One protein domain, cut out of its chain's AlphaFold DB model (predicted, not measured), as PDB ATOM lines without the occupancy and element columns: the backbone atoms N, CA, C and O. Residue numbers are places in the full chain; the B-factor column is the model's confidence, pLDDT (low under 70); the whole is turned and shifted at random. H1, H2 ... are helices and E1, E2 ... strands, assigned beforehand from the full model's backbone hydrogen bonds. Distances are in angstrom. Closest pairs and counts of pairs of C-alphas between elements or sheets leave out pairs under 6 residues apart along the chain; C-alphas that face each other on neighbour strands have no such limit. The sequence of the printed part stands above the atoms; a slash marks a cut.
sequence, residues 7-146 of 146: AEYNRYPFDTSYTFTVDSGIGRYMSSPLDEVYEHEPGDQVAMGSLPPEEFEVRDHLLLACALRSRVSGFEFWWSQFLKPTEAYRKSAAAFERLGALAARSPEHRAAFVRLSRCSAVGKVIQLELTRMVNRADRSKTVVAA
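What this domain is: This is residues 7 to 146 of the 146 residues of an uncharacterized protein of Pseudomonas sp. Root401 (UniProt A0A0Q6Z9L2). H1 and H3 run side by side in opposite directions, and the helical hairpin of H4 and H5 packs steeply across the end of this pair where H1 begins and H3 ends. H2 sits at the other end of the pair, while a tiny strand hairpin, E1 and E2, and long unnamed stretches of chain lie toward the opposite end of the domain. The printed part has 140 residues, with two antiparallel strands, order E1 - E2, followed along the chain by five named helices, H1 to H5; the class is mostly helix. The whole is only just compact, close to loose, with a radius of gyration of the C-alphas of 16.8 A and spans of 55 by 41 by 28 A.

Where its parts are: Find C-alpha 20 at (-26.079, 25.169, -1.381), where E1, residues 20 to 22, begins; E2 is residues 25 to 27. H1, residues 53 to 69, runs 24.3 A from first to last C-alpha, starting at (-44.391, 25.542, 1.013). Next come H2, residues 74 to 82, 12.7 A, and H3, residues 87 to 105, 27.3 A. H4, residues 107 to 118, is 16.9 A long, and H5, residues 124 to 144, runs 31.0 A to C-alpha 144 at (-60.092, 18.122, 21.657).

How they stand to each other: Look first at the hairpin of E1 and E2, antiparallel neighbours, where N 20 and O 27 are 2.9 A apart and N 22 and O 25 are 2.8 A apart, both within hydrogen-bond range. E1 is apart from the five helices. H1 and H3 touch, their closest C-alphas, of Leu 68 and Ser 92, 5.0 A apart, at a shallow tilt of 18 degrees, opposite ways. With residues 54 to 58 alone H1 touches H4, the closest C-alphas being those of Glu 55 and Ala 112, 5.1 A, at a steep tilt of 52 degrees. H3 and H4 touch only at the corner, with C-alphas 103 and 110 closest at 4.6 A. H4 and H5 form a helical hairpin at a shallow tilt of 31 degrees, with the C-alphas of Ser 117 and Gln 127 closest at 4.1 A. H5 touches H3 with residues 130 to 138 alone, the C-alphas of Ala 104 and Ala 137 closest at 5.2 A, at a steep tilt of 55 degrees. H2 touches H3, about perpendicular at 77 degrees, with the C-alphas of Phe 77 and Tyr 89 closest at 6.6 A. In H1, H2 and H4 every O i to N i+4 pair is within hydrogen-bond range; in H3 it is 12 of 15 and in H5 16 of 17.

The domain as a whole: The C-alphas of Gly 25 and Leu 83, the two farthest apart, are 56.2 A from each other. The printed part has no cut, and the link from E2 to H1, 25 residues, is long. Look in the B-factor column for low confidence: pLDDT is under 70 in residues 142 to 146, of which 142 to 144 belong to H5.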
ATOM      1  N   ALA A   7     -52.046  27.716  -2.874       76.50
ATOM      2  CA  ALA A   7     -51.845  27.043  -4.156       76.50
ATOM      3  C   ALA A   7     -50.617  27.536  -4.943       76.50
ATOM      4  O   ALA A   7     -50.101  26.794  -5.777       76.50
ATOM      5  N   GLU A   8     -50.147  28.764  -4.711       81.06
ATOM      6  CA  GLU A   8     -48.938  29.269  -5.362       81.06
ATOM      7  C   GLU A   8     -47.665  28.660  -4.773       81.06
ATOM      8  O   GLU A   8     -46.756  28.340  -5.537       81.06
ATOM      9  N   TYR A   9     -47.605  28.436  -3.455       81.69
ATOM     10  CA  TYR A   9     -46.446  27.789  -2.827       81.69
ATOM     11  C   TYR A   9     -46.354  26.315  -3.220       81.69
ATOM     12  O   TYR A   9     -45.270  25.817  -3.500       81.69
ATOM     13  N   ASN A  10     -47.498  25.644  -3.373       86.31
ATOM     14  CA  ASN A  10     -47.557  24.236  -3.778       86.31
ATOM     15  C   ASN A  10     -47.037  23.965  -5.201       86.31
ATOM     16  O   ASN A  10     -46.831  22.809  -5.560       86.31
ATOM     17  N   ARG A  11     -46.812  25.003  -6.022       89.50
ATOM     18  CA  ARG A  11     -46.144  24.852  -7.331       89.50
ATOM     19  C   ARG A  11     -44.664  24.502  -7.198       89.50
ATOM     20  O   ARG A  11     -44.081  23.998  -8.152       89.50
ATOM     21  N   TYR A  12     -44.079  24.780  -6.038       87.94
ATOM     22  CA  TYR A  12     -42.678  24.542  -5.728       87.94
ATOM     23  C   TYR A  12     -42.608  23.638  -4.494       87.94
ATOM     24  O   TYR A  12     -42.424  24.136  -3.382       87.94
ATOM     25  N   PRO A  13     -42.833  22.320  -4.660       91.12
ATOM     26  CA  PRO A  13     -42.741  21.387  -3.546       91.12
ATOM     27  C   PRO A  13     -41.338  21.419  -2.938       91.12
ATOM     28  O   PRO A  13     -40.368  21.778  -3.608       91.12
ATOM     29  N   PHE A  14     -41.247  21.032  -1.667       92.75
ATOM     30  CA  PHE A  14     -39.971  20.962  -0.970       92.75
ATOM     31  C   PHE A  14     -39.036  19.970  -1.667       92.75
ATOM     32  O   PHE A  14     -39.315  18.770  -1.714       92.75
ATOM     33  N   ASP A  15     -37.930  20.476  -2.198       91.62
ATOM     34  CA  ASP A  15     -36.880  19.665  -2.786       91.62
ATOM     35  C   ASP A  15     -35.898  19.252  -1.692       91.62
ATOM     36  O   ASP A  15     -34.979  19.986  -1.327       91.62
ATOM     37  N   THR A  16     -36.070  18.033  -1.183       87.50
ATOM     38  CA  THR A  16     -35.157  17.460  -0.191       87.50
ATOM     39  C   THR A  16     -33.735  17.311  -0.724       87.50
ATOM     40  O   THR A  16     -32.811  17.195   0.069       87.50
ATOM     41  N   SER A  17     -33.525  17.280  -2.042       89.81
ATOM     42  CA  SER A  17     -32.187  17.188  -2.634       89.81
ATOM     43  C   SER A  17     -31.501  18.544  -2.797       89.81
ATOM     44  O   SER A  17     -30.319  18.585  -3.140       89.81
ATOM     45  N   TYR A  18     -32.201  19.647  -2.509       90.19
ATOM     46  CA  TYR A  18     -31.629  20.978  -2.609       90.19
ATOM     47  C   TYR A  18     -30.476  21.164  -1.621       90.19
ATOM     48  O   TYR A  18     -30.602  20.954  -0.410       90.19
ATOM     49  N   THR A  19     -29.351  21.627  -2.155       91.81
ATOM     50  CA  THR A  19     -28.146  21.952  -1.396       91.81
ATOM     51  C   THR A  19     -27.537  23.251  -1.900       91.81
ATOM     52  O   THR A  19     -27.716  23.615  -3.061       91.81
ATOM     53  N   PHE A  20     -26.778  23.931  -1.049       90.44
ATOM     54  CA  PHE A  20     -26.079  25.169  -1.381       90.44
ATOM     55  C   PHE A  20     -24.675  25.175  -0.787       90.44
ATOM     56  O   PHE A  20     -24.385  24.452   0.163       90.44
ATOM     57  N   THR A  21     -23.788  25.990  -1.344       89.69
ATOM     58  CA  THR A  21     -22.425  26.114  -0.826       89.69
ATOM     59  C   THR A  21     -22.408  26.986   0.426       89.69
ATOM     60  O   THR A  21     -22.995  28.067   0.447       89.69
ATOM     61  N   VAL A  22     -21.701  26.518   1.449       87.88
ATOM     62  CA  VAL A  22     -21.360  27.238   2.680       87.88
ATOM     63  C   VAL A  22     -19.844  27.187   2.873       87.88
ATOM     64  O   VAL A  22     -19.170  26.370   2.248       87.88
ATOM     65  N   ASP A  23     -19.288  28.021   3.750       85.25
ATOM     66  CA  ASP A  23     -17.831  28.097   3.959       85.25
ATOM     67  C   ASP A  23     -17.196  26.741   4.337       85.25
ATOM     68  O   ASP A  23     -16.031  26.484   4.040       85.25
ATOM     69  N   SER A  24     -17.969  25.849   4.964       82.88
ATOM     70  CA  SER A  24     -17.565  24.500   5.378       82.88
ATOM     71  C   SER A  24     -17.856  23.392   4.352       82.88
ATOM     72  O   SER A  24     -17.579  22.225   4.639       82.88
ATOM     73  N   GLY A  25     -18.399  23.712   3.170       88.88
ATOM     74  CA  GLY A  25     -18.710  22.742   2.116       88.88
ATOM     75  C   GLY A  25     -20.133  22.861   1.567       88.88
ATOM     76  O   GLY A  25     -20.568  23.936   1.165       88.88
ATOM     77  N   ILE A  26     -20.849  21.738   1.493       90.38
ATOM     78  CA  ILE A  26     -22.233  21.684   1.006       90.38
ATOM     79  C   ILE A  26     -23.176  21.700   2.212       90.38
ATOM     80  O   ILE A  26     -23.109  20.819   3.068       90.38
ATOM     81  N   GLY A  27     -24.046  22.702   2.267       89.38
ATOM     82  CA  GLY A  27     -25.072  22.883   3.283       89.38
ATOM     83  C   GLY A  27     -26.479  22.620   2.748       89.38
ATOM     84  O   GLY A  27     -26.735  22.596   1.541       89.38
ATOM     85  N   ARG A  28     -27.408  22.443   3.684       92.56
ATOM     86  CA  ARG A  28     -28.853  22.364   3.445       92.56
ATOM     87  C   ARG A  28     -29.590  23.050   4.591       92.56
ATOM     88  O   ARG A  28     -29.034  23.190   5.678       92.56
ATOM     89  N   TYR A  29     -30.832  23.470   4.359       93.19
ATOM     90  CA  TYR A  29     -31.622  24.136   5.400       93.19
ATOM     91  C   TYR A  29     -32.224  23.139   6.391       93.19
ATOM     92  O   TYR A  29     -32.203  23.384   7.593       93.19
ATOM     93  N   MET A  30     -32.758  22.024   5.892       94.44
ATOM     94  CA  MET A  30     -33.333  20.932   6.680       94.44
ATOM     95  C   MET A  30     -33.396  19.659   5.832       94.44
ATOM     96  O   MET A  30     -33.334  19.725   4.601       94.44
ATOM     97  N   SER A  31     -33.551  18.513   6.486       92.75
ATOM     98  CA  SER A  31     -33.677  17.214   5.823       92.75
ATOM     99  C   SER A  31     -35.141  16.831   5.587       92.75
ATOM    100  O   SER A  31     -35.455  16.144   4.616       92.75
ATOM    101  N   SER A  32     -36.042  17.297   6.452       94.00
ATOM    102  CA  SER A  32     -37.476  17.021   6.425       94.00
ATOM    103  C   SER A  32     -38.288  18.297   6.673       94.00
ATOM    104  O   SER A  32     -37.889  19.128   7.493       94.00
ATOM    105  N   PRO A  33     -39.475  18.452   6.052       93.44
ATOM    106  CA  PRO A  33     -40.361  19.587   6.326       93.44
ATOM    107  C   PRO A  33     -40.855  19.627   7.784       93.44
ATOM    108  O   PRO A  33     -41.290  20.677   8.264       93.44
ATOM    109  N   LEU A  34     -40.760  18.497   8.492       95.88
ATOM    110  CA  LEU A  34     -41.137  18.342   9.897       95.88
ATOM    111  C   LEU A  34     -40.005  18.668  10.880       95.88
ATOM    112  O   LEU A  34     -40.260  18.708  12.083       95.88
ATOM    113  N   ASP A  35     -38.781  18.907  10.404       95.25
ATOM    114  CA  ASP A  35     -37.650  19.210  11.283       95.25
ATOM    115  C   ASP A  35     -37.898  20.517  12.040       95.25
ATOM    116  O   ASP A  35     -38.198  21.549  11.453       95.25
ATOM    117  N   GLU A  36     -37.761  20.524  13.362       95.06
ATOM    118  CA  GLU A  36     -38.022  21.722  14.174       95.06
ATOM    119  C   GLU A  36     -36.814  22.669  14.299       95.06
ATOM    120  O   GLU A  36     -36.873  23.682  15.006       95.06
ATOM    121  N   VAL A  37     -35.694  22.330  13.663       94.44
ATOM    122  CA  VAL A  37     -34.438  23.086  13.713       94.44
ATOM    123  C   VAL A  37     -33.839  23.124  12.313       94.44
ATOM    124  O   VAL A  37     -33.923  22.141  11.580       94.44
ATOM    125  N   TYR A  38     -33.250  24.259  11.942       94.38
ATOM    126  CA  TYR A  38     -32.474  24.345  10.711       94.38
ATOM    127  C   TYR A  38     -31.095  23.715  10.898       94.38
ATOM    128  O   TYR A  38     -30.433  23.953  11.906       94.38
ATOM    129  N   GLU A  39     -30.625  22.984   9.893       93.31
ATOM    130  CA  GLU A  39     -29.215  22.609   9.791       93.31
ATOM    131  C   GLU A  39     -28.357  23.846   9.499       93.31
ATOM    132  O   GLU A  39     -27.310  24.043  10.108       93.31
ATOM    133  N   HIS A  40     -28.833  24.700   8.591       92.38
ATOM    134  CA  HIS A  40     -28.273  26.016   8.295       92.38
ATOM    135  C   HIS A  40     -29.414  27.016   8.210       92.38
ATOM    136  O   HIS A  40     -30.434  26.733   7.584       92.38
ATOM    137  N   GLU A  41     -29.272  28.185   8.829       92.12
ATOM    138  CA  GLU A  41     -30.361  29.153   8.824       92.12
ATOM    139  C   GLU A  41     -30.537  29.793   7.435       92.12
ATOM    140  O   GLU A  41     -29.572  30.286   6.846       92.12
ATOM    141  N   PRO A  42     -31.766  29.813   6.897       90.62
ATOM    142  CA  PRO A  42     -32.078  30.569   5.691       90.62
ATOM    143  C   PRO A  42     -31.955  32.080   5.919       90.62
ATOM    144  O   PRO A  42     -32.505  32.617   6.882       90.62
ATOM    145  N   GLY A  43     -31.298  32.769   4.984       83.25
ATOM    146  CA  GLY A  43     -31.252  34.231   4.942       83.25
ATOM    147  C   GLY A  43     -32.529  34.867   4.376       83.25
ATOM    148  O   GLY A  43     -33.590  34.241   4.289       83.25
ATOM    149  N   ASP A  44     -32.408  36.126   3.950       77.12
ATOM    150  CA  ASP A  44     -33.524  36.912   3.396       77.12
ATOM    151  C   ASP A  44     -33.976  36.423   2.013       77.12
ATOM    152  O   ASP A  44     -35.146  36.551   1.650       77.12
ATOM    153  N   GLN A  45     -33.048  35.867   1.234       79.38
ATOM    154  CA  GLN A  45     -33.307  35.337  -0.099       79.38
ATOM    155  C   GLN A  45     -33.081  33.831  -0.101       79.38
ATOM    156  O   GLN A  45     -31.990  33.348   0.194       79.38
ATOM    157  N   VAL A  46     -34.134  33.101  -0.444       86.19
ATOM    158  CA  VAL A  46     -34.165  31.639  -0.503       86.19
ATOM    159  C   VAL A  46     -34.743  31.219  -1.846       86.19
ATOM    160  O   VAL A  46     -35.671  31.849  -2.361       86.19
ATOM    161  N   ALA A  47     -34.182  30.169  -2.441       87.06
ATOM    162  CA  ALA A  47     -34.676  29.651  -3.710       87.06
ATOM    163  C   ALA A  47     -36.061  29.010  -3.528       87.06
ATOM    164  O   ALA A  47     -36.338  28.376  -2.507       87.06
ATOM    165  N   MET A  48     -36.943  29.136  -4.520       87.44
ATOM    166  CA  MET A  48     -38.225  28.423  -4.493       87.44
ATOM    167  C   MET A  48     -37.989  26.908  -4.433       87.44
ATOM    168  O   MET A  48     -37.090  26.403  -5.098       87.44
ATOM    169  N   GLY A  49     -38.771  26.199  -3.617       88.50
ATOM    170  CA  GLY A  49     -38.609  24.760  -3.377       88.50
ATOM    171  C   GLY A  49     -37.497  24.390  -2.385       88.50
ATOM    172  O   GLY A  49     -37.486  23.269  -1.896       88.50
ATOM    173  N   SER A  50     -36.607  25.322  -2.011       91.00
ATOM    174  CA  SER A  50     -35.563  25.060  -1.000       91.00
ATOM    175  C   SER A  50     -36.083  24.990   0.439       91.00
ATOM    176  O   SER A  50     -35.395  24.487   1.323       91.00
ATOM    177  N   LEU A  51     -37.294  25.492   0.678       93.31
ATOM    178  CA  LEU A  51     -38.011  25.394   1.945       93.31
ATOM    179  C   LEU A  51     -39.398  24.793   1.702       93.31
ATOM    180  O   LEU A  51     -39.920  24.899   0.585       93.31
ATOM    181  N   PRO A  52     -40.028  24.208   2.734       94.62
ATOM    182  CA  PRO A  52     -41.397  23.730   2.634       94.62
ATOM    183  C   PRO A  52     -42.376  24.845   2.243       94.62
ATOM    184  O   PRO A  52     -42.224  25.980   2.713       94.62
ATOM    185  N   PRO A  53     -43.399  24.549   1.421       94.44
ATOM    186  CA  PRO A  53     -44.391  25.542   1.013       94.44
ATOM    187  C   PRO A  53     -45.119  26.159   2.214       94.44
ATOM    188  O   PRO A  53     -45.418  27.353   2.209       94.44
ATOM    189  N   GLU A  54     -45.325  25.384   3.280       95.25
ATOM    190  CA  GLU A  54     -45.890  25.858   4.542       95.25
ATOM    191  C   GLU A  54     -45.005  26.917   5.200       95.25
ATOM    192  O   GLU A  54     -45.511  27.886   5.757       95.25
ATOM    193  N   GLU A  55     -43.679  26.786   5.112       94.81
ATOM    194  CA  GLU A  55     -42.776  27.790   5.668       94.81
ATOM    195  C   GLU A  55     -42.823  29.096   4.873       94.81
ATOM    196  O   GLU A  55     -42.855  30.172   5.476       94.81
ATOM    197  N   PHE A  56     -42.890  29.024   3.542       92.94
ATOM    198  CA  PHE A  56     -43.114  30.211   2.716       92.94
ATOM    199  C   PHE A  56     -44.435  30.902   3.069       92.94
ATOM    200  O   PHE A  56     -44.463  32.122   3.242       92.94
ATOM    201  N   GLU A  57     -45.510  30.133   3.260       93.94
ATOM    202  CA  GLU A  57     -46.805  30.679   3.668       93.94
ATOM    203  C   GLU A  57     -46.728  31.379   5.036       93.94
ATOM    204  O   GLU A  57     -47.256  32.488   5.194       93.94
ATOM    205  N   VAL A  58     -46.039  30.778   6.014       94.69
ATOM    206  CA  VAL A  58     -45.826  31.374   7.342       94.69
ATOM    207  C   VAL A  58     -44.986  32.647   7.254       94.69
ATOM    208  O   VAL A  58     -45.353  33.654   7.866       94.69
ATOM    209  N   ARG A  59     -43.896  32.644   6.479       93.19
ATOM    210  CA  ARG A  59     -43.027  33.815   6.273       93.19
ATOM    211  C   ARG A  59     -43.794  34.988   5.663       93.19
ATOM    212  O   ARG A  59     -43.702  36.098   6.185       93.19
ATOM    213  N   ASP A  60     -44.604  34.755   4.633       92.12
ATOM    214  CA  ASP A  60     -45.394  35.809   3.985       92.12
ATOM    215  C   ASP A  60     -46.439  36.419   4.931       92.12
ATOM    216  O   ASP A  60     -46.596  37.646   4.998       92.12
ATOM    217  N   HIS A  61     -47.128  35.585   5.716       94.06
ATOM    218  CA  HIS A  61     -48.069  36.063   6.730       94.06
ATOM    219  C   HIS A  61     -47.364  36.809   7.863       94.06
ATOM    220  O   HIS A  61     -47.877  37.825   8.343       94.06
ATOM    221  N   LEU A  62     -46.182  36.347   8.269       93.62
ATOM    222  CA  LEU A  62     -45.380  36.998   9.293       93.62
ATOM    223  C   LEU A  62     -44.899  38.375   8.829       93.62
ATOM    224  O   LEU A  62     -45.054  39.353   9.561       93.62
ATOM    225  N   LEU A  63     -44.394  38.483   7.598       91.75
ATOM    226  CA  LEU A  63     -43.995  39.755   6.995       91.75
ATOM    227  C   LEU A  63     -45.170  40.733   6.927       91.75
ATOM    228  O   LEU A  63     -45.022  41.895   7.313       91.75
ATOM    229  N   LEU A  64     -46.358  40.270   6.515       92.44
ATOM    230  CA  LEU A  64     -47.566  41.095   6.544       92.44
ATOM    231  C   LEU A  64     -47.897  41.565   7.970       92.44
ATOM    232  O   LEU A  64     -48.159  42.753   8.177       92.44
ATOM    233  N   ALA A  65     -47.916  40.652   8.944       92.12
ATOM    234  CA  ALA A  65     -48.276  40.967  10.323       92.12
ATOM    235  C   ALA A  65     -47.309  41.995  10.932       92.12
ATOM    236  O   ALA A  65     -47.753  42.993  11.507       92.12
ATOM    237  N   CYS A  66     -46.005  41.817  10.717       90.69
ATOM    238  CA  CYS A  66     -44.965  42.761  11.126       90.69
ATOM    239  C   CYS A  66     -45.113  44.125  10.434       90.69
ATOM    240  O   CYS A  66     -45.048  45.160  11.100       90.69
ATOM    241  N   ALA A  67     -45.383  44.148   9.125       90.50
ATOM    242  CA  ALA A  67     -45.581  45.385   8.371       90.50
ATOM    243  C   ALA A  67     -46.846  46.153   8.790       90.50
ATOM    244  O   ALA A  67     -46.876  47.381   8.738       90.50
ATOM    245  N   LEU A  68     -47.908  45.458   9.205       90.44
ATOM    246  CA  LEU A  68     -49.089  46.105   9.778       90.44
ATOM    247  C   LEU A  68     -48.823  46.586  11.205       90.44
ATOM    248  O   LEU A  68     -49.289  47.659  11.578       90.44
ATOM    249  N   ARG A  69     -48.040  45.837  11.987       89.06
ATOM    250  CA  ARG A  69     -47.688  46.208  13.359       89.06
ATOM    251  C   ARG A  69     -46.818  47.456  13.432       89.06
ATOM    252  O   ARG A  69     -47.018  48.251  14.349       89.06
ATOM    253  N   SER A  70     -45.899  47.641  12.484       87.88
ATOM    254  CA  SER A  70     -45.044  48.835  12.404       87.88
ATOM    255  C   SER A  70     -45.823  50.112  12.075       87.88
ATOM    256  O   SER A  70     -45.356  51.207  12.373       87.88
ATOM    257  N   ARG A  71     -47.032  49.979  11.515       85.94
ATOM    258  CA  ARG A  71     -47.960  51.093  11.258       85.94
ATOM    259  C   ARG A  71     -48.809  51.473  12.468       85.94
ATOM    260  O   ARG A  71     -49.540  52.450  12.387       85.94
ATOM    261  N   VAL A  72     -48.749  50.707  13.559       85.19
ATOM    262  CA  VAL A  72     -49.443  51.029  14.809       85.19
ATOM    263  C   VAL A  72     -48.486  51.819  15.690       85.19
ATOM    264  O   VAL A  72     -47.529  51.256  16.231       85.19
ATOM    265  N   SER A  73     -48.746  53.114  15.853       84.19
ATOM    266  CA  SER A  73     -47.947  53.959  16.741       84.19
ATOM    267  C   SER A  73     -48.051  53.501  18.202       84.19
ATOM    268  O   SER A  73     -49.010  52.841  18.610       84.19
ATOM    269  N   GLY A  74     -47.067  53.876  19.028       80.00
ATOM    270  CA  GLY A  74     -47.097  53.577  20.463       80.00
ATOM    271  C   GLY A  74     -48.350  54.132  21.148       80.00
ATOM    272  O   GLY A  74     -48.969  53.436  21.950       80.00
ATOM    273  N   PHE A  75     -48.775  55.341  20.768       78.19
ATOM    274  CA  PHE A  75     -50.002  55.954  21.276       78.19
ATOM    275  C   PHE A  75     -51.246  55.153  20.882       78.19
ATOM    276  O   PHE A  75     -52.050  54.821  21.746       78.19
ATOM    277  N   GLU A  76     -51.388  54.775  19.607       77.75
ATOM    278  CA  GLU A  76     -52.523  53.965  19.152       77.75
ATOM    279  C   GLU A  76     -52.552  52.584  19.804       77.75
ATOM    280  O   GLU A  76     -53.632  52.060  20.076       77.75
ATOM    281  N   PHE A  77     -51.383  51.994  20.064       79.81
ATOM    282  CA  PHE A  77     -51.282  50.731  20.779       79.81
ATOM    283  C   PHE A  77     -51.843  50.863  22.197       79.81
ATOM    284  O   PHE A  77     -52.761  50.121  22.544       79.81
ATOM    285  N   TRP A  78     -51.352  51.831  22.979       80.88
ATOM    286  CA  TRP A  78     -51.838  52.083  24.339       80.88
ATOM    287  C   TRP A  78     -53.322  52.466  24.339       80.88
ATOM    288  O   TRP A  78     -54.114  51.852  25.045       80.88
ATOM    289  N   TRP A  79     -53.745  53.383  23.471       79.75
ATOM    290  CA  TRP A  79     -55.152  53.764  23.333       79.75
ATOM    291  C   TRP A  79     -56.064  52.566  23.030       79.75
ATOM    292  O   TRP A  79     -57.164  52.453  23.572       79.75
ATOM    293  N   SER A  80     -55.585  51.630  22.207       76.25
ATOM    294  CA  SER A  80     -56.316  50.409  21.865       76.25
ATOM    295  C   SER A  80     -56.421  49.409  23.017       76.25
ATOM    296  O   SER A  80     -57.355  48.612  23.003       76.25
ATOM    297  N   GLN A  81     -55.507  49.442  23.995       78.56
ATOM    298  CA  GLN A  81     -55.588  48.592  25.191       78.56
ATOM    299  C   GLN A  81     -56.581  49.137  26.230       78.56
ATOM    300  O   GLN A  81     -57.264  48.350  26.876       78.56
ATOM    301  N   PHE A  82     -56.660  50.464  26.402       82.25
ATOM    302  CA  PHE A  82     -57.397  51.082  27.519       82.25
ATOM    303  C   PHE A  82     -58.749  51.695  27.145       82.25
ATOM    304  O   PHE A  82     -59.558  51.942  28.033       82.25
ATOM    305  N   LEU A  83     -59.003  51.968  25.861       82.31
ATOM    306  CA  LEU A  83     -60.211  52.679  25.433       82.31
ATOM    307  C   LEU A  83     -60.950  51.946  24.317       82.31
ATOM    308  O   LEU A  83     -61.910  51.219  24.563       82.31
ATOM    309  N   LYS A  84     -60.537  52.160  23.067       83.12
ATOM    310  CA  LYS A  84     -61.178  51.553  21.900       83.12
ATOM    311  C   LYS A  84     -60.117  51.192  20.867       83.12
ATOM    312  O   LYS A  84     -59.298  52.052  20.540       83.12
ATOM    313  N   PRO A  85     -60.156  49.975  20.296       80.81
ATOM    314  CA  PRO A  85     -59.170  49.561  19.312       80.81
ATOM    315  C   PRO A  85     -59.233  50.438  18.064       80.81
ATOM    316  O   PRO A  85     -60.300  50.515  17.436       80.81
ATOM    317  N   THR A  86     -58.104  51.049  17.696       86.25
ATOM    318  CA  THR A  86     -57.962  51.797  16.440       86.25
ATOM    319  C   THR A  86     -58.035  50.852  15.244       86.25
ATOM    320  O   THR A  86     -57.827  49.641  15.363       86.25
ATOM    321  N   GLU A  87     -58.344  51.382  14.062       87.06
ATOM    322  CA  GLU A  87     -58.419  50.565  12.847       87.06
ATOM    323  C   GLU A  87     -57.066  49.914  12.512       87.06
ATOM    324  O   GLU A  87     -57.016  48.729  12.173       87.06
ATOM    325  N   ALA A  88     -55.967  50.659  12.673       84.75
ATOM    326  CA  ALA A  88     -54.613  50.151  12.475       84.75
ATOM    327  C   ALA A  88     -54.309  48.975  13.417       84.75
ATOM    328  O   ALA A  88     -53.839  47.926  12.966       84.75
ATOM    329  N   TYR A  89     -54.656  49.106  14.704       87.38
ATOM    330  CA  TYR A  89     -54.492  48.026  15.673       87.38
ATOM    331  C   TYR A  89     -55.331  46.797  15.308       87.38
ATOM    332  O   TYR A  89     -54.808  45.685  15.309       87.38
ATOM    333  N   ARG A  90     -56.605  46.970  14.923       88.94
ATOM    334  CA  ARG A  90     -57.472  45.847  14.511       88.94
ATOM    335  C   ARG A  90     -56.916  45.097  13.308       88.94
ATOM    336  O   ARG A  90     -56.918  43.870  13.312       88.94
ATOM    337  N   LYS A  91     -56.422  45.813  12.294       90.06
ATOM    338  CA  LYS A  91     -55.799  45.197  11.110       90.06
ATOM    339  C   LYS A  91     -54.559  44.393  11.491       90.06
ATOM    340  O   LYS A  91     -54.398  43.272  11.018       90.06
ATOM    341  N   SER A  92     -53.711  44.938  12.367       90.94
ATOM    342  CA  SER A  92     -52.542  44.218  12.878       90.94
ATOM    343  C   SER A  92     -52.941  42.979  13.686       90.94
ATOM    344  O   SER A  92     -52.394  41.906  13.445       90.94
ATOM    345  N   ALA A  93     -53.918  43.098  14.588       89.56
ATOM    346  CA  ALA A  93     -54.401  41.985  15.401       89.56
ATOM    347  C   ALA A  93     -54.988  40.861  14.533       89.56
ATOM    348  O   ALA A  93     -54.604  39.707  14.694       89.56
ATOM    349  N   ALA A  94     -55.829  41.204  13.552       92.75
ATOM    350  CA  ALA A  94     -56.393  40.239  12.611       92.75
ATOM    351  C   ALA A  94     -55.312  39.538  11.768       92.75
ATOM    352  O   ALA A  94     -55.442  38.360  11.444       92.75
ATOM    353  N   ALA A  95     -54.227  40.235  11.414       92.25
ATOM    354  CA  ALA A  95     -53.107  39.618  10.705       92.25
ATOM    355  C   ALA A  95     -52.354  38.606  11.582       92.25
ATOM    356  O   ALA A  95     -52.043  37.513  11.111       92.25
ATOM    357  N   PHE A  96     -52.115  38.926  12.857       92.62
ATOM    358  CA  PHE A  96     -51.509  37.987  13.806       92.62
ATOM    359  C   PHE A  96     -52.420  36.807  14.154       92.62
ATOM    360  O   PHE A  96     -51.927  35.704  14.368       92.62
ATOM    361  N   GLU A  97     -53.736  37.007  14.181       92.75
ATOM    362  CA  GLU A  97     -54.708  35.927  14.355       92.75
ATOM    363  C   GLU A  97     -54.663  34.944  13.179       92.75
ATOM    364  O   GLU A  97     -54.543  33.737  13.385       92.75
ATOM    365  N   ARG A  98     -54.661  35.461  11.941       92.75
ATOM    366  CA  ARG A  98     -54.517  34.642  10.725       92.75
ATOM    367  C   ARG A  98     -53.186  33.903  10.682       92.75
ATOM    368  O   ARG A  98     -53.170  32.725  10.350       92.75
ATOM    369  N   LEU A  99     -52.092  34.572  11.057       94.50
ATOM    370  CA  LEU A  99     -50.791  33.929  11.208       94.50
ATOM    371  C   LEU A  99     -50.885  32.782  12.225       94.50
ATOM    372  O   LEU A  99     -50.560  31.649  11.898       94.50
ATOM    373  N   GLY A 100     -51.401  33.036  13.429       93.88
ATOM    374  CA  GLY A 100     -51.529  32.015  14.470       93.88
ATOM    375  C   GLY A 100     -52.392  30.813  14.066       93.88
ATOM    376  O   GLY A 100     -52.088  29.691  14.465       93.88
ATOM    377  N   ALA A 101     -53.423  31.015  13.241       93.56
ATOM    378  CA  ALA A 101     -54.249  29.927  12.714       93.56
ATOM    379  C   ALA A 101     -53.452  28.942  11.837       93.56
ATOM    380  O   ALA A 101     -53.756  27.747  11.833       93.56
ATOM    381  N   LEU A 102     -52.396  29.403  11.153       94.12
ATOM    382  CA  LEU A 102     -51.525  28.531  10.363       94.12
ATOM    383  C   LEU A 102     -50.803  27.499  11.236       94.12
ATOM    384  O   LEU A 102     -50.706  26.343  10.838       94.12
ATOM    385  N   ALA A 103     -50.378  27.860  12.451       93.38
ATOM    386  CA  ALA A 103     -49.687  26.935  13.358       93.38
ATOM    387  C   ALA A 103     -50.535  25.696  13.717       93.38
ATOM    388  O   ALA A 103     -49.997  24.632  14.022       93.38
ATOM    389  N   ALA A 104     -51.866  25.814  13.668       91.88
ATOM    390  CA  ALA A 104     -52.778  24.701  13.913       91.88
ATOM    391  C   ALA A 104     -53.132  23.902  12.644       91.88
ATOM    392  O   ALA A 104     -53.645  22.791  12.770       91.88
ATOM    393  N   ARG A 105     -52.849  24.435  11.447       92.81
ATOM    394  CA  ARG A 105     -53.339  23.917  10.160       92.81
ATOM    395  C   ARG A 105     -52.725  22.577   9.761       92.81
ATOM    396  O   ARG A 105     -53.454  21.695   9.323       92.81
ATOM    397  N   SER A 106     -51.409  22.422   9.904       94.38
ATOM    398  CA  SER A 106     -50.709  21.157   9.636       94.38
ATOM    399  C   SER A 106     -49.455  21.000  10.511       94.38
ATOM    400  O   SER A 106     -48.978  21.992  11.079       94.38
ATOM    401  N   PRO A 107     -48.918  19.776  10.666       95.44
ATOM    402  CA  PRO A 107     -47.649  19.546  11.359       95.44
ATOM    403  C   PRO A 107     -46.467  20.319  10.755       95.44
ATOM    404  O   PRO A 107     -45.637  20.831  11.498       95.44
ATOM    405  N   GLU A 108     -46.419  20.470   9.433       95.75
ATOM    406  CA  GLU A 108     -45.365  21.181   8.700       95.75
ATOM    407  C   GLU A 108     -45.424  22.688   8.972       95.75
ATOM    408  O   GLU A 108     -44.393  23.309   9.228       95.75
ATOM    409  N   HIS A 109     -46.631  23.272   9.027       96.69
ATOM    410  CA  HIS A 109     -46.796  24.654   9.482       96.69
ATOM    411  C   HIS A 109     -46.280  24.803  10.911       96.69
ATOM    412  O   HIS A 109     -45.494  25.703  11.193       96.69
ATOM    413  N   ARG A 110     -46.677  23.910  11.824       96.81
ATOM    414  CA  ARG A 110     -46.191  23.946  13.209       96.81
ATOM    415  C   ARG A 110     -44.661  23.881  13.265       96.81
ATOM    416  O   ARG A 110     -44.059  24.698  13.958       96.81
ATOM    417  N   ALA A 111     -44.039  22.961  12.528       97.12
ATOM    418  CA  ALA A 111     -42.586  22.840  12.457       97.12
ATOM    419  C   ALA A 111     -41.935  24.132  11.929       97.12
ATOM    420  O   ALA A 111     -40.979  24.618  12.531       97.12
ATOM    421  N   ALA A 112     -42.514  24.762  10.900       96.69
ATOM    422  CA  ALA A 112     -42.059  26.057  10.392       96.69
ATOM    423  C   ALA A 112     -42.100  27.163  11.462       96.69
ATOM    424  O   ALA A 112     -41.140  27.920  11.606       96.69
ATOM    425  N   PHE A 113     -43.168  27.239  12.264       97.44
ATOM    426  CA  PHE A 113     -43.235  28.182  13.388       97.44
ATOM    427  C   PHE A 113     -42.133  27.934  14.423       97.44
ATOM    428  O   PHE A 113     -41.538  28.895  14.910       97.44
ATOM    429  N   VAL A 114     -41.866  26.671  14.765       96.94
ATOM    430  CA  VAL A 114     -40.824  26.310  15.740       96.94
ATOM    431  C   VAL A 114     -39.429  26.642  15.205       96.94
ATOM    432  O   VAL A 114     -38.609  27.198  15.934       96.94
ATOM    433  N   ARG A 115     -39.167  26.375  13.923       96.44
ATOM    434  CA  ARG A 115     -37.909  26.761  13.276       96.44
ATOM    435  C   ARG A 115     -37.715  28.278  13.300       96.44
ATOM    436  O   ARG A 115     -36.684  28.772  13.750       96.44
ATOM    437  N   LEU A 116     -38.723  29.037  12.869       95.44
ATOM    438  CA  LEU A 116     -38.667  30.502  12.839       95.44
ATOM    439  C   LEU A 116     -38.576  31.124  14.239       95.44
ATOM    440  O   LEU A 116     -37.944  32.167  14.393       95.44
ATOM    441  N   SER A 117     -39.154  30.502  15.271       95.44
ATOM    442  CA  SER A 117     -39.039  31.006  16.644       95.44
ATOM    443  C   SER A 117     -37.642  30.829  17.246       95.44
ATOM    444  O   SER A 117     -37.316  31.505  18.220       95.44
ATOM    445  N   ARG A 118     -36.813  29.956  16.664       93.62
ATOM    446  CA  ARG A 118     -35.416  29.724  17.057       93.62
ATOM    447  C   ARG A 118     -34.405  30.415  16.136       93.62
ATOM    448  O   ARG A 118     -33.244  30.525  16.511       93.62
ATOM    449  N   CYS A 119     -34.843  30.893  14.971       91.62
ATOM    450  CA  CYS A 119     -33.988  31.496  13.953       91.62
ATOM    451  C   CYS A 119     -33.394  32.831  14.407       91.62
ATOM    452  O   CYS A 119     -34.132  33.753  14.765       91.62
ATOM    453  N   SER A 120     -32.071  32.959  14.336       89.44
ATOM    454  CA  SER A 120     -31.343  34.153  14.779       89.44
ATOM    455  C   SER A 120     -31.678  35.416  13.976       89.44
ATOM    456  O   SER A 120     -31.680  36.515  14.535       89.44
ATOM    457  N   ALA A 121     -32.043  35.262  12.699       86.69
ATOM    458  CA  ALA A 121     -32.484  36.361  11.838       86.69
ATOM    459  C   ALA A 121     -33.840  36.957  12.271       86.69
ATOM    460  O   ALA A 121     -34.171  38.095  11.933       86.69
ATOM    461  N   VAL A 122     -34.637  36.215  13.046       88.44
ATOM    462  CA  VAL A 122     -35.929  36.675  13.557       88.44
ATOM    463  C   VAL A 122     -35.722  37.404  14.885       88.44
ATOM    464  O   VAL A 122     -35.182  36.861  15.843       88.44
ATOM    465  N   GLY A 123     -36.194  38.648  14.985       89.31
ATOM    466  CA  GLY A 123     -36.059  39.433  16.216       89.31
ATOM    467  C   GLY A 123     -36.726  38.772  17.435       89.31
ATOM    468  O   GLY A 123     -37.822  38.223  17.330       89.31
ATOM    469  N   LYS A 124     -36.111  38.897  18.621       92.50
ATOM    470  CA  LYS A 124     -36.539  38.228  19.875       92.50
ATOM    471  C   LYS A 124     -38.022  38.390  20.228       92.50
ATOM    472  O   LYS A 124     -38.644  37.471  20.750       92.50
ATOM    473  N   VAL A 125     -38.600  39.561  19.956       90.25
ATOM    474  CA  VAL A 125     -40.030  39.815  20.212       90.25
ATOM    475  C   VAL A 125     -40.902  38.921  19.331       90.25
ATOM    476  O   VAL A 125     -41.857  38.321  19.815       90.25
ATOM    477  N   ILE A 126     -40.547  38.788  18.054       92.69
ATOM    478  CA  ILE A 126     -41.260  37.930  17.110       92.69
ATOM    479  C   ILE A 126     -41.046  36.457  17.455       92.69
ATOM    480  O   ILE A 126     -42.014  35.707  17.475       92.69
ATOM    481  N   GLN A 127     -39.825  36.053  17.820       94.44
ATOM    482  CA  GLN A 127     -39.546  34.694  18.301       94.44
ATOM    483  C   GLN A 127     -40.471  34.291  19.463       94.44
ATOM    484  O   GLN A 127     -41.048  33.198  19.470       94.44
ATOM    485  N   LEU A 128     -40.664  35.193  20.433       94.75
ATOM    486  CA  LEU A 128     -41.557  34.963  21.565       94.75
ATOM    487  C   LEU A 128     -43.025  34.847  21.125       94.75
ATOM    488  O   LEU A 128     -43.734  33.960  21.602       94.75
ATOM    489  N   GLU A 129     -43.484  35.709  20.217       94.25
ATOM    490  CA  GLU A 129     -44.847  35.644  19.677       94.25
ATOM    491  C   GLU A 129     -45.106  34.345  18.901       94.25
ATOM    492  O   GLU A 129     -46.114  33.681  19.142       94.25
ATOM    493  N   LEU A 130     -44.170  33.915  18.051       96.06
ATOM    494  CA  LEU A 130     -44.262  32.639  17.335       96.06
ATOM    495  C   LEU A 130     -44.327  31.457  18.312       96.06
ATOM    496  O   LEU A 130     -45.193  30.591  18.186       96.06
ATOM    497  N   THR A 131     -43.487  31.465  19.351       96.44
ATOM    498  CA  THR A 131     -43.506  30.447  20.416       96.44
ATOM    499  C   THR A 131     -44.858  30.407  21.134       96.44
ATOM    500  O   THR A 131     -45.408  29.335  21.394       96.44
ATOM    501  N   ARG A 132     -45.446  31.572  21.436       95.50
ATOM    502  CA  ARG A 132     -46.782  31.665  22.047       95.50
ATOM    503  C   ARG A 132     -47.870  31.095  21.140       95.50
ATOM    504  O   ARG A 132     -48.779  30.438  21.648       95.50
ATOM    505  N   MET A 133     -47.787  31.328  19.830       96.19
ATOM    506  CA  MET A 133     -48.741  30.787  18.857       96.19
ATOM    507  C   MET A 133     -48.681  29.260  18.800       96.19
ATOM    508  O   MET A 133     -49.730  28.626  18.901       96.19
ATOM    509  N   VAL A 134     -47.479  28.673  18.748       95.38
ATOM    510  CA  VAL A 134     -47.293  27.209  18.804       95.38
ATOM    511  C   VAL A 134     -47.883  26.639  20.088       95.38
ATOM    512  O   VAL A 134     -48.734  25.756  20.035       95.38
ATOM    513  N   ASN A 135     -47.529  27.205  21.244       94.81
ATOM    514  CA  ASN A 135     -48.036  26.735  22.536       94.81
ATOM    515  C   ASN A 135     -49.571  26.793  22.627       94.81
ATOM    516  O   ASN A 135     -50.196  25.926  23.237       94.81
ATOM    517  N   ARG A 136     -50.198  27.819  22.038       93.38
ATOM    518  CA  ARG A 136     -51.662  27.936  21.986       93.38
ATOM    519  C   ARG A 136     -52.277  26.874  21.072       93.38
ATOM    520  O   ARG A 136     -53.281  26.270  21.452       93.38
ATOM    521  N   ALA A 137     -51.688  26.651  19.899       92.12
ATOM    522  CA  ALA A 137     -52.144  25.632  18.960       92.12
ATOM    523  C   ALA A 137     -52.043  24.225  19.571       92.12
ATOM    524  O   ALA A 137     -53.010  23.466  19.516       92.12
ATOM    525  N   ASP A 138     -50.929  23.916  20.235       91.81
ATOM    526  CA  ASP A 138     -50.691  22.614  20.868       91.81
ATOM    527  C   ASP A 138     -51.687  22.343  22.001       91.81
ATOM    528  O   ASP A 138     -52.323  21.291  22.026       91.81
ATOM    529  N   ARG A 139     -51.924  23.327  22.880       90.06
ATOM    530  CA  ARG A 139     -52.943  23.213  23.941       90.06
ATOM    531  C   ARG A 139     -54.342  22.968  23.383       90.06
ATOM    532  O   ARG A 139     -55.097  22.184  23.948       90.06
ATOM    533  N   SER A 140     -54.685  23.630  22.280       81.75
ATOM    534  CA  SER A 140     -56.003  23.486  21.654       81.75
ATOM    535  C   SER A 140     -56.216  22.072  21.101       81.75
ATOM    536  O   SER A 140     -57.328  21.561  21.157       81.75
ATOM    537  N   LYS A 141     -55.152  21.406  20.630       74.69
ATOM    538  CA  LYS A 141     -55.209  20.008  20.174       74.69
ATOM    539  C   LYS A 141     -55.374  19.022  21.332       74.69
ATOM    540  O   LYS A 141     -56.113  18.056  21.192       74.69
ATOM    541  N   THR A 142     -54.739  19.276  22.479       68.38
ATOM    542  CA  THR A 142     -54.860  18.413  23.667       68.38
ATOM    543  C   THR A 142     -56.275  18.404  24.246       68.38
ATOM    544  O   THR A 142     -56.741  17.357  24.675       68.38
ATOM    545  N   VAL A 143     -56.980  19.539  24.224       64.62
ATOM    546  CA  VAL A 143     -58.354  19.646  24.758       64.62
ATOM    547  C   VAL A 143     -59.383  18.914  23.892       64.62
ATOM    548  O   VAL A 143     -60.375  18.432  24.418       64.62
ATOM    549  N   VAL A 144     -59.164  18.809  22.579       62.81
ATOM    550  CA  VAL A 144     -60.092  18.122  21.657       62.81
ATOM    551  C   VAL A 144     -59.910  16.597  21.675       62.81
ATOM    552  O   VAL A 144     -60.793  15.866  21.241       62.81
ATOM    553  N   ALA A 145     -58.769  16.111  22.167       55.56
ATOM    554  CA  ALA A 145     -58.447  14.686  22.239       55.56
ATOM    555  C   ALA A 145     -58.794  14.029  23.593       55.56
ATOM    556  O   ALA A 145     -58.521  12.839  23.759       55.56
ATOM    557  N   ALA A 146     -59.345  14.790  24.544       49.91
ATOM    558  CA  ALA A 146     -59.749  14.348  25.882       49.91
ATOM    559  C   ALA A 146     -61.276  14.248  25.990       49.91
ATOM    560  O   ALA A 146     -61.744  13.320  26.686       49.91
TER     561      ALA A 146